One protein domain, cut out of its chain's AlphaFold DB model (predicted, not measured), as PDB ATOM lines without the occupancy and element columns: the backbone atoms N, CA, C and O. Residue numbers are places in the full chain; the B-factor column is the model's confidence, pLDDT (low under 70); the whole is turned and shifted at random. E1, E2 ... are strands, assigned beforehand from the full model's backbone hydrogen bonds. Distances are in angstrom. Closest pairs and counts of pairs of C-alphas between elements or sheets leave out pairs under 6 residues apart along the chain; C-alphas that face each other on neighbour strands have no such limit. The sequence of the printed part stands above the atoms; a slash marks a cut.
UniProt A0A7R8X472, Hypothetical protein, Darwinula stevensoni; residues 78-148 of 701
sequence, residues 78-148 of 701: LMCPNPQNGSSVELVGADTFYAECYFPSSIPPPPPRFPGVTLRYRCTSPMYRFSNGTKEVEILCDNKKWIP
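AT A GLANCE: This is residues 78 to 148 of the 701 residues of the protein "Hypothetical protein" of Darwinula stevensoni (UniProt A0A7R8X472). This domain has little regular structure: one strongly twisted sheet of four strands, with a long loop between E1 and E2 whose residues 102 to 108 stick out. The sheet, E1 E2 E3 E4 in chain order, is an antiparallel meander, each strand the antiparallel neighbour of the one before. The printed part has 71 residues, 22 of them in named strands, with no named helix: all strand, only just compact, close to loose, radius of gyration of the C-alphas 13.0 A, spans 37 by 29 by 19 A.

HOW THE PARTS SIT: Start at edge strand E1, residues 89 to 94; its hairpin partner E2, residues 118 to 123, is antiparallel at 149 degrees, with N 90 and O 122 within hydrogen-bond range at 2.9 A. E2 and E3, residues 136 to 142, form a hairpin at 152 degrees; see N 119 and O 139, 2.8 A. E3 and edge strand E4, residues 145 to 147, form a hairpin at 137 degrees; see N 140 and O 147, 2.8 A. E4 is apart from E1 and E2.

IN THESE COORDINATES: Find C-alpha 89 at (-32.810, -13.820, 11.944), where E1 begins, 14.2 A long. E2 spans 17.1 A, E3 19.5 A and E4 6.3 A, ending at C-alpha 147, (-46.898, -17.046, 21.339).

THE WHOLE: The C-alphas of Pro 104 and Gly 133 are the farthest apart, 38.7 A. The printed part has no cut; links E1 to E2 and E2 to E3 are long. Residues 95 to 112 are under pLDDT 70.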
ATOM      1  N   LEU A  78     -43.657 -31.075  27.562       74.06
ATOM      2  CA  LEU A  78     -43.864 -29.671  27.961       74.06
ATOM      3  C   LEU A  78     -43.022 -28.667  27.161       74.06
ATOM      4  O   LEU A  78     -43.294 -27.471  27.215       74.06
ATOM      5  N   MET A  79     -42.028 -29.128  26.401       78.94
ATOM      6  CA  MET A  79     -41.063 -28.253  25.732       78.94
ATOM      7  C   MET A  79     -41.614 -27.679  24.420       78.94
ATOM      8  O   MET A  79     -42.236 -28.390  23.628       78.94
ATOM      9  N   CYS A  80     -41.347 -26.399  24.151       83.69
ATOM     10  CA  CYS A  80     -41.504 -25.846  22.810       83.69
ATOM     11  C   CYS A  80     -40.370 -26.348  21.901       83.69
ATOM     12  O   CYS A  80     -39.203 -26.326  22.316       83.69
ATOM     13  N   PRO A  81     -40.673 -26.754  20.652       84.94
ATOM     14  CA  PRO A  81     -39.637 -27.026  19.662       84.94
ATOM     15  C   PRO A  81     -38.855 -25.742  19.377       84.94
ATOM     16  O   PRO A  81     -39.393 -24.641  19.518       84.94
ATOM     17  N   ASN A  82     -37.602 -25.858  18.933       82.31
ATOM     18  CA  ASN A  82     -36.880 -24.685  18.444       82.31
ATOM     19  C   ASN A  82     -37.682 -24.022  17.311       82.31
ATOM     20  O   ASN A  82     -38.141 -24.733  16.409       82.31
ATOM     21  N   PRO A  83     -37.893 -22.695  17.353       83.88
ATOM     22  CA  PRO A  83     -38.586 -22.010  16.276       83.88
ATOM     23  C   PRO A  83     -37.760 -22.141  14.990       83.88
ATOM     24  O   PRO A  83     -36.528 -22.145  15.020       83.88
ATOM     25  N   GLN A  84     -38.443 -22.289  13.856       80.25
ATOM     26  CA  GLN A  84     -37.777 -22.339  12.558       80.25
ATOM     27  C   GLN A  84     -37.351 -20.920  12.178       80.25
ATOM     28  O   GLN A  84     -38.181 -20.088  11.814       80.25
ATOM     29  N   ASN A  85     -36.054 -20.644  12.309       79.88
ATOM     30  CA  ASN A  85     -35.460 -19.364  11.945       79.88
ATOM     31  C   ASN A  85     -35.133 -19.337  10.449       79.88
ATOM     32  O   ASN A  85     -34.447 -20.232   9.950       79.88
ATOM     33  N   GLY A  86     -35.534 -18.274   9.751       81.94
ATOM     34  CA  GLY A  86     -34.931 -17.924   8.467       81.94
ATOM     35  C   GLY A  86     -33.466 -17.491   8.634       81.94
ATOM     36  O   GLY A  86     -33.061 -17.010   9.692       81.94
ATOM     37  N   SER A  87     -32.671 -17.596   7.568       80.88
ATOM     38  CA  SER A  87     -31.227 -17.279   7.552       80.88
ATOM     39  C   SER A  87     -30.863 -15.810   7.840       80.88
ATOM     40  O   SER A  87     -29.688 -15.470   7.924       80.88
ATOM     41  N   SER A  88     -31.857 -14.931   7.988       86.19
ATOM     42  CA  SER A  88     -31.718 -13.490   8.248       86.19
ATOM     43  C   SER A  88     -32.179 -13.070   9.652       86.19
ATOM     44  O   SER A  88     -32.398 -11.881   9.901       86.19
ATOM     45  N   VAL A  89     -32.340 -14.033  10.569       88.50
ATOM     46  CA  VAL A  89     -32.810 -13.820  11.944       88.50
ATOM     47  C   VAL A  89     -31.739 -14.202  12.965       88.50
ATOM     48  O   VAL A  89     -31.240 -15.326  12.972       88.50
ATOM     49  N   GLU A  90     -31.457 -13.283  13.883       92.12
ATOM     50  CA  GLU A  90     -30.524 -13.445  14.999       92.12
ATOM     51  C   GLU A  90     -31.279 -13.460  16.337       92.12
ATOM     52  O   GLU A  90     -32.246 -12.717  16.524       92.12
ATOM     53  N   LEU A  91     -30.852 -14.308  17.279       90.75
ATOM     54  CA  LEU A  91     -31.347 -14.303  18.659       90.75
ATOM     55  C   LEU A  91     -30.573 -13.244  19.454       90.75
ATOM     56  O   LEU A  91     -29.396 -13.431  19.733       90.75
ATOM     57  N   VAL A  92     -31.241 -12.158  19.841       89.75
ATOM     58  CA  VAL A  92     -30.619 -11.010  20.530       89.75
ATOM     59  C   VAL A  92     -30.779 -11.084  22.048       89.75
ATOM     60  O   VAL A  92     -30.046 -10.437  22.790       89.75
ATOM     61  N   GLY A  93     -31.715 -11.896  22.534       82.31
ATOM     62  CA  GLY A  93     -31.844 -12.167  23.957       82.31
ATOM     63  C   GLY A  93     -32.806 -13.304  24.256       82.31
ATOM     64  O   GLY A  93     -33.633 -13.692  23.430       82.31
ATOM     65  N   ALA A  94     -32.704 -13.820  25.469       76.62
ATOM     66  CA  ALA A  94     -33.703 -14.671  26.085       76.62
ATOM     67  C   ALA A  94     -33.812 -14.270  27.555       76.62
ATOM     68  O   ALA A  94     -32.802 -13.893  28.157       76.62
ATOM     69  N   ASP A  95     -35.010 -14.352  28.125       62.12
ATOM     70  CA  ASP A  95     -35.184 -14.086  29.551       62.12
ATOM     71  C   ASP A  95     -34.356 -15.076  30.382       62.12
ATOM     72  O   ASP A  95     -34.175 -16.243  30.019       62.12
ATOM     73  N   THR A  96     -33.859 -14.610  31.529       48.38
ATOM     74  CA  THR A  96     -32.867 -15.290  32.384       48.38
ATOM     75  C   THR A  96     -33.372 -16.558  33.092       48.38
ATOM     76  O   THR A  96     -32.712 -17.075  33.987       48.38
ATOM     77  N   PHE A  97     -34.493 -17.128  32.638       48.22
ATOM     78  CA  PHE A  97     -34.907 -18.511  32.909       48.22
ATOM     79  C   PHE A  97     -34.122 -19.559  32.100       48.22
ATOM     80  O   PHE A  97     -34.431 -20.750  32.145       48.22
ATOM     81  N   TYR A  98     -33.032 -19.154  31.444       46.22
ATOM     82  CA  TYR A  98     -31.849 -20.007  31.406       46.22
ATOM     83  C   TYR A  98     -31.369 -20.266  32.842       46.22
ATOM     84  O   TYR A  98     -30.500 -19.567  33.359       46.22
ATOM     85  N   ALA A  99     -31.888 -21.331  33.463       42.03
ATOM     86  CA  ALA A  99     -31.064 -22.100  34.389       42.03
ATOM     87  C   ALA A  99     -29.738 -22.362  33.661       42.03
ATOM     88  O   ALA A  99     -29.780 -22.826  32.518       42.03
ATOM     89  N   GLU A 100     -28.609 -21.966  34.260       41.53
ATOM     90  CA  GLU A 100     -27.295 -21.982  33.607       41.53
ATOM     91  C   GLU A 100     -26.978 -23.399  33.137       41.53
ATOM     92  O   GLU A 100     -26.539 -24.271  33.887       41.53
ATOM     93  N   CYS A 101     -27.288 -23.629  31.866       43.88
ATOM     94  CA  CYS A 101     -27.319 -24.943  31.273       43.88
ATOM     95  C   CYS A 101     -25.865 -25.276  30.955       43.88
ATOM     96  O   CYS A 101     -25.353 -24.896  29.903       43.88
ATOM     97  N   TYR A 102     -25.166 -25.850  31.936       40.78
ATOM     98  CA  TYR A 102     -23.719 -26.021  31.889       40.78
ATOM     99  C   TYR A 102     -23.346 -27.054  30.821       40.78
ATOM    100  O   TYR A 102     -23.294 -28.256  31.078       40.78
ATOM    101  N   PHE A 103     -23.118 -26.567  29.603       39.25
ATOM    102  CA  PHE A 103     -22.643 -27.355  28.477       39.25
ATOM    103  C   PHE A 103     -21.110 -27.392  28.490       39.25
ATOM    104  O   PHE A 103     -20.484 -26.352  28.260       39.25
ATOM    105  N   PRO A 104     -20.474 -28.560  28.697       34.44
ATOM    106  CA  PRO A 104     -19.055 -28.722  28.413       34.44
ATOM    107  C   PRO A 104     -18.808 -28.651  26.892       34.44
ATOM    108  O   PRO A 104     -18.925 -29.638  26.174       34.44
ATOM    109  N   SER A 105     -18.510 -27.439  26.418       37.22
ATOM    110  CA  SER A 105     -17.727 -27.109  25.212       37.22
ATOM    111  C   SER A 105     -17.850 -28.019  23.970       37.22
ATOM    112  O   SER A 105     -16.934 -28.766  23.640       37.22
ATOM    113  N   SER A 106     -18.928 -27.863  23.204       35.38
ATOM    114  CA  SER A 106     -18.953 -27.890  21.724       35.38
ATOM    115  C   SER A 106     -20.351 -27.443  21.283       35.38
ATOM    116  O   SER A 106     -21.304 -27.753  21.986       35.38
ATOM    117  N   ILE A 107     -20.493 -26.657  20.204       41.62
ATOM    118  CA  ILE A 107     -21.760 -25.964  19.875       41.62
ATOM    119  C   ILE A 107     -22.884 -26.985  19.593       41.62
ATOM    120  O   ILE A 107     -22.882 -27.587  18.517       41.62
ATOM    121  N   PRO A 108     -23.868 -27.176  20.499       38.19
ATOM    122  CA  PRO A 108     -24.981 -28.088  20.272       38.19
ATOM    123  C   PRO A 108     -26.134 -27.346  19.573       38.19
ATOM    124  O   PRO A 108     -26.162 -26.110  19.556       38.19
ATOM    125  N   PRO A 109     -27.149 -28.058  19.045       42.03
ATOM    126  CA  PRO A 109     -28.419 -27.417  18.716       42.03
ATOM    127  C   PRO A 109     -28.971 -26.679  19.953       42.03
ATOM    128  O   PRO A 109     -28.832 -27.188  21.070       42.03
ATOM    129  N   PRO A 110     -29.601 -25.497  19.793       56.72
ATOM    130  CA  PRO A 110     -30.082 -24.720  20.931       56.72
ATOM    131  C   PRO A 110     -31.030 -25.564  21.798       56.72
ATOM    132  O   PRO A 110     -31.846 -26.311  21.246       56.72
ATOM    133  N   PRO A 111     -30.933 -25.485  23.139       56.69
ATOM    134  CA  PRO A 111     -31.695 -26.361  24.017       56.69
ATOM    135  C   PRO A 111     -33.206 -26.206  23.788       56.69
ATOM    136  O   PRO A 111     -33.671 -25.084  23.570       56.69
ATOM    137  N   PRO A 112     -33.988 -27.301  23.852       57.72
ATOM    138  CA  PRO A 112     -35.447 -27.230  23.813       57.72
ATOM    139  C   PRO A 112     -35.965 -26.364  24.970       57.72
ATOM    140  O   PRO A 112     -35.431 -26.416  26.080       57.72
ATOM    141  N   ARG A 113     -36.974 -25.523  24.707       77.50
ATOM    142  CA  ARG A 113     -37.287 -24.379  25.585       77.50
ATOM    143  C   ARG A 113     -38.569 -24.575  26.388       77.50
ATOM    144  O   ARG A 113     -39.516 -25.209  25.932       77.50
ATOM    145  N   PHE A 114     -38.569 -24.045  27.606       77.19
ATOM    146  CA  PHE A 114     -39.599 -24.280  28.617       77.19
ATOM    147  C   PHE A 114     -40.792 -23.329  28.468       77.19
ATOM    148  O   PHE A 114     -40.590 -22.185  28.054       77.19
ATOM    149  N   PRO A 115     -42.004 -23.729  28.896       76.75
ATOM    150  CA  PRO A 115     -43.100 -22.794  29.124       76.75
ATOM    151  C   PRO A 115     -42.658 -21.659  30.057       76.75
ATOM    152  O   PRO A 115     -42.011 -21.911  31.072       76.75
ATOM    153  N   GLY A 116     -42.987 -20.417  29.710       82.69
ATOM    154  CA  GLY A 116     -42.532 -19.215  30.414       82.69
ATOM    155  C   GLY A 116     -41.223 -18.608  29.888       82.69
ATOM    156  O   GLY A 116     -40.901 -17.490  30.275       82.69
ATOM    157  N   VAL A 117     -40.476 -19.282  29.001       85.75
ATOM    158  CA  VAL A 117     -39.260 -18.703  28.397       85.75
ATOM    159  C   VAL A 117     -39.626 -17.764  27.255       85.75
ATOM    160  O   VAL A 117     -40.197 -18.190  26.247       85.75
ATOM    161  N   THR A 118     -39.223 -16.503  27.391       89.12
ATOM    162  CA  THR A 118     -39.330 -15.477  26.352       89.12
ATOM    163  C   THR A 118     -38.036 -15.375  25.548       89.12
ATOM    164  O   THR A 118     -36.945 -15.337  26.120       89.12
ATOM    165  N   LEU A 119     -38.147 -15.302  24.221       91.88
ATOM    166  CA  LEU A 119     -37.042 -15.106  23.281       91.88
ATOM    167  C   LEU A 119     -37.231 -13.817  22.497       91.88
ATOM    168  O   LEU A 119     -38.323 -13.572  21.985       91.88
ATOM    169  N   ARG A 120     -36.155 -13.052  22.312       94.31
ATOM    170  CA  ARG A 120     -36.138 -11.856  21.471       94.31
ATOM    171  C   ARG A 120     -35.250 -12.074  20.253       94.31
ATOM    172  O   ARG A 120     -34.045 -12.300  20.372       94.31
ATOM    173  N   TYR A 121     -35.858 -11.978  19.079       94.62
ATOM    174  CA  TYR A 121     -35.210 -12.122  17.780       94.62
ATOM    175  C   TYR A 121     -35.148 -10.785  17.046       94.62
ATOM    176  O   TYR A 121     -36.058  -9.970  17.182       94.62
ATOM    177  N   ARG A 122     -34.112 -10.575  16.230       95.75
ATOM    178  CA  ARG A 122     -33.904  -9.381  15.394       95.75
ATOM    179  C   ARG A 122     -33.585  -9.785  13.955       95.75
ATOM    180  O   ARG A 122     -32.926 -10.795  13.727       95.75
ATOM    181  N   CYS A 123     -34.015  -8.980  12.987       94.44
ATOM    182  CA  CYS A 123     -33.538  -9.099  11.609       94.44
ATOM    183  C   CYS A 123     -32.095  -8.584  11.485       94.44
ATOM    184  O   CYS A 123     -31.824  -7.443  11.866       94.44
ATOM    185  N   THR A 124     -31.187  -9.382  10.918       91.50
ATOM    186  CA  THR A 124     -29.756  -9.026  10.798       91.50
ATOM    187  C   THR A 124     -29.521  -7.829   9.872       91.50
ATOM    188  O   THR A 124     -28.688  -6.971  10.152       91.50
ATOM    189  N   SER A 125     -30.289  -7.724   8.781       90.88
ATOM    190  CA  SER A 125     -30.238  -6.569   7.878       90.88
ATOM    191  C   SER A 125     -31.068  -5.395   8.416       90.88
ATOM    192  O   SER A 125     -32.261  -5.564   8.690       90.88
ATOM    193  N   PRO A 126     -30.520  -4.163   8.475       86.38
ATOM    194  CA  PRO A 126     -31.243  -2.988   8.965       86.38
ATOM    195  C   PRO A 126     -32.399  -2.550   8.053       86.38
ATOM    196  O   PRO A 126     -33.221  -1.736   8.490       86.38
ATOM    197  N   MET A 127     -32.465  -3.059   6.817       89.25
ATOM    198  CA  MET A 127     -33.577  -2.829   5.888       89.25
ATOM    199  C   MET A 127     -34.713  -3.846   6.050       89.25
ATOM    200  O   MET A 127     -35.816  -3.588   5.571       89.25
ATOM    201  N   TYR A 128     -34.474  -4.981   6.710       92.31
ATOM    202  CA  TYR A 128     -35.473  -6.039   6.842       92.31
ATOM    203  C   TYR A 128     -36.301  -5.882   8.126       92.31
ATOM    204  O   TYR A 128     -35.846  -5.324   9.130       92.31
ATOM    205  N   ARG A 129     -37.548  -6.354   8.076       92.75
ATOM    206  CA  ARG A 129     -38.519  -6.326   9.181       92.75
ATOM    207  C   ARG A 129     -39.296  -7.639   9.219       92.75
ATOM    208  O   ARG A 129     -39.509  -8.259   8.180       92.75
ATOM    209  N   PHE A 130     -39.757  -8.046  10.396       93.69
ATOM    210  CA  PHE A 130     -40.720  -9.138  10.522       93.69
ATOM    211  C   PHE A 130     -42.061  -8.756   9.866       93.69
ATOM    212  O   PHE A 130     -42.317  -7.587   9.563       93.69
ATOM    213  N   SER A 131     -42.944  -9.733   9.649       89.38
ATOM    214  CA  SER A 131     -44.247  -9.545   8.978       89.38
ATOM    215  C   SER A 131     -45.187  -8.535   9.661       89.38
ATOM    216  O   SER A 131     -46.062  -7.967   9.013       89.38
ATOM    217  N   ASN A 132     -44.981  -8.263  10.951       88.50
ATOM    218  CA  ASN A 132     -45.657  -7.226  11.739       88.50
ATOM    219  C   ASN A 132     -45.053  -5.807  11.565       88.50
ATOM    220  O   ASN A 132     -45.521  -4.858  12.192       88.50
ATOM    221  N   GLY A 133     -43.994  -5.653  10.763       92.19
ATOM    222  CA  GLY A 133     -43.278  -4.397  10.534       92.19
ATOM    223  C   GLY A 133     -42.220  -4.031  11.586       92.19
ATOM    224  O   GLY A 133     -41.575  -2.984  11.445       92.19
ATOM    225  N   THR A 134     -41.990  -4.843  12.621       93.62
ATOM    226  CA  THR A 134     -40.957  -4.566  13.636       93.62
ATOM    227  C   THR A 134     -39.582  -5.087  13.203       93.62
ATOM    228  O   THR A 134     -39.468  -5.989  12.376       93.62
ATOM    229  N   LYS A 135     -38.505  -4.494  13.736       92.56
ATOM    230  CA  LYS A 135     -37.132  -5.017  13.564       92.56
ATOM    231  C   LYS A 135     -36.798  -6.140  14.544       92.56
ATOM    232  O   LYS A 135     -35.887  -6.918  14.287       92.56
ATOM    233  N   GLU A 136     -37.536  -6.194  15.649       95.31
ATOM    234  CA  GLU A 136     -37.411  -7.183  16.711       95.31
ATOM    235  C   GLU A 136     -38.775  -7.792  17.012       95.31
ATOM    236  O   GLU A 136     -39.783  -7.082  16.992       95.31
ATOM    237  N   VAL A 137     -38.811  -9.088  17.298       95.81
ATOM    238  CA  VAL A 137     -40.011  -9.797  17.741       95.81
ATOM    239  C   VAL A 137     -39.693 -10.579  19.004       95.81
ATOM    240  O   VAL A 137     -38.611 -11.146  19.150       95.81
ATOM    241  N   GLU A 138     -40.649 -10.585  19.921       95.44
ATOM    242  CA  GLU A 138     -40.570 -11.298  21.183       95.44
ATOM    243  C   GLU A 138     -41.576 -12.451  21.150       95.44
ATOM    244  O   GLU A 138     -42.739 -12.235  20.798       95.44
ATOM    245  N   ILE A 139     -41.121 -13.671  21.442       94.81
ATOM    246  CA  ILE A 139     -41.955 -14.877  21.461       94.81
ATOM    247  C   ILE A 139     -41.815 -15.600  22.801       94.81
ATOM    248  O   ILE A 139     -40.715 -15.915  23.249       94.81
ATOM    249  N   LEU A 140     -42.948 -15.879  23.432       93.12
ATOM    250  CA  LEU A 140     -43.072 -16.630  24.674       93.12
ATOM    251  C   LEU A 140     -43.370 -18.094  24.351       93.12
ATOM    252  O   LEU A 140     -44.282 -18.374  23.573       93.12
ATOM    253  N   CYS A 141     -42.651 -19.039  24.949       90.56
ATOM    254  CA  CYS A 141     -43.098 -20.428  24.945       90.56
ATOM    255  C   CYS A 141     -44.245 -20.586  25.951       90.56
ATOM    256  O   CYS A 141     -44.070 -20.328  27.139       90.56
ATOM    257  N   ASP A 142     -45.403 -21.049  25.498       89.25
ATOM    258  CA  ASP A 142     -46.544 -21.408  26.337       89.25
ATOM    259  C   ASP A 142     -47.116 -22.748  25.855       89.25
ATOM    260  O   ASP A 142     -47.479 -22.907  24.689       89.25
ATOM    261  N   ASN A 143     -47.158 -23.743  26.746       86.12
ATOM    262  CA  ASN A 143     -47.760 -25.058  26.502       86.12
ATOM    263  C   ASN A 143     -47.388 -25.686  25.132       86.12
ATOM    264  O   ASN A 143     -48.255 -26.089  24.349       86.12
ATOM    265  N   LYS A 144     -46.076 -25.795  24.857       86.56
ATOM    266  CA  LYS A 144     -45.461 -26.293  23.602       86.56
ATOM    267  C   LYS A 144     -45.632 -25.409  22.356       86.56
ATOM    268  O   LYS A 144     -45.242 -25.831  21.266       86.56
ATOM    269  N   LYS A 145     -46.202 -24.209  22.470       88.25
ATOM    270  CA  LYS A 145     -46.389 -23.278  21.349       88.25
ATOM    271  C   LYS A 145     -45.662 -21.965  21.601       88.25
ATOM    272  O   LYS A 145     -45.679 -21.441  22.704       88.25
ATOM    273  N   TRP A 146     -45.074 -21.410  20.549       91.31
ATOM    274  CA  TRP A 146     -44.610 -20.028  20.566       91.31
ATOM    275  C   TRP A 146     -45.809 -19.089  20.435       91.31
ATOM    276  O   TRP A 146     -46.656 -19.277  19.558       91.31
ATOM    277  N   ILE A 147     -45.888 -18.099  21.321       93.44
ATOM    278  CA  ILE A 147     -46.898 -17.046  21.339       93.44
ATOM    279  C   ILE A 147     -46.173 -15.693  21.246       93.44
ATOM    280  O   ILE A 147     -45.394 -15.369  22.138       93.44
ATOM    281  N   PRO A 148     -46.426 -14.881  20.206       91.25
ATOM    282  CA  PRO A 148     -47.272 -15.178  19.054       91.25
ATOM    283  C   PRO A 148     -46.675 -16.287  18.166       91.25
ATOM    284  O   PRO A 148     -45.460 -16.420  18.035       91.25
TER     285      PRO A 148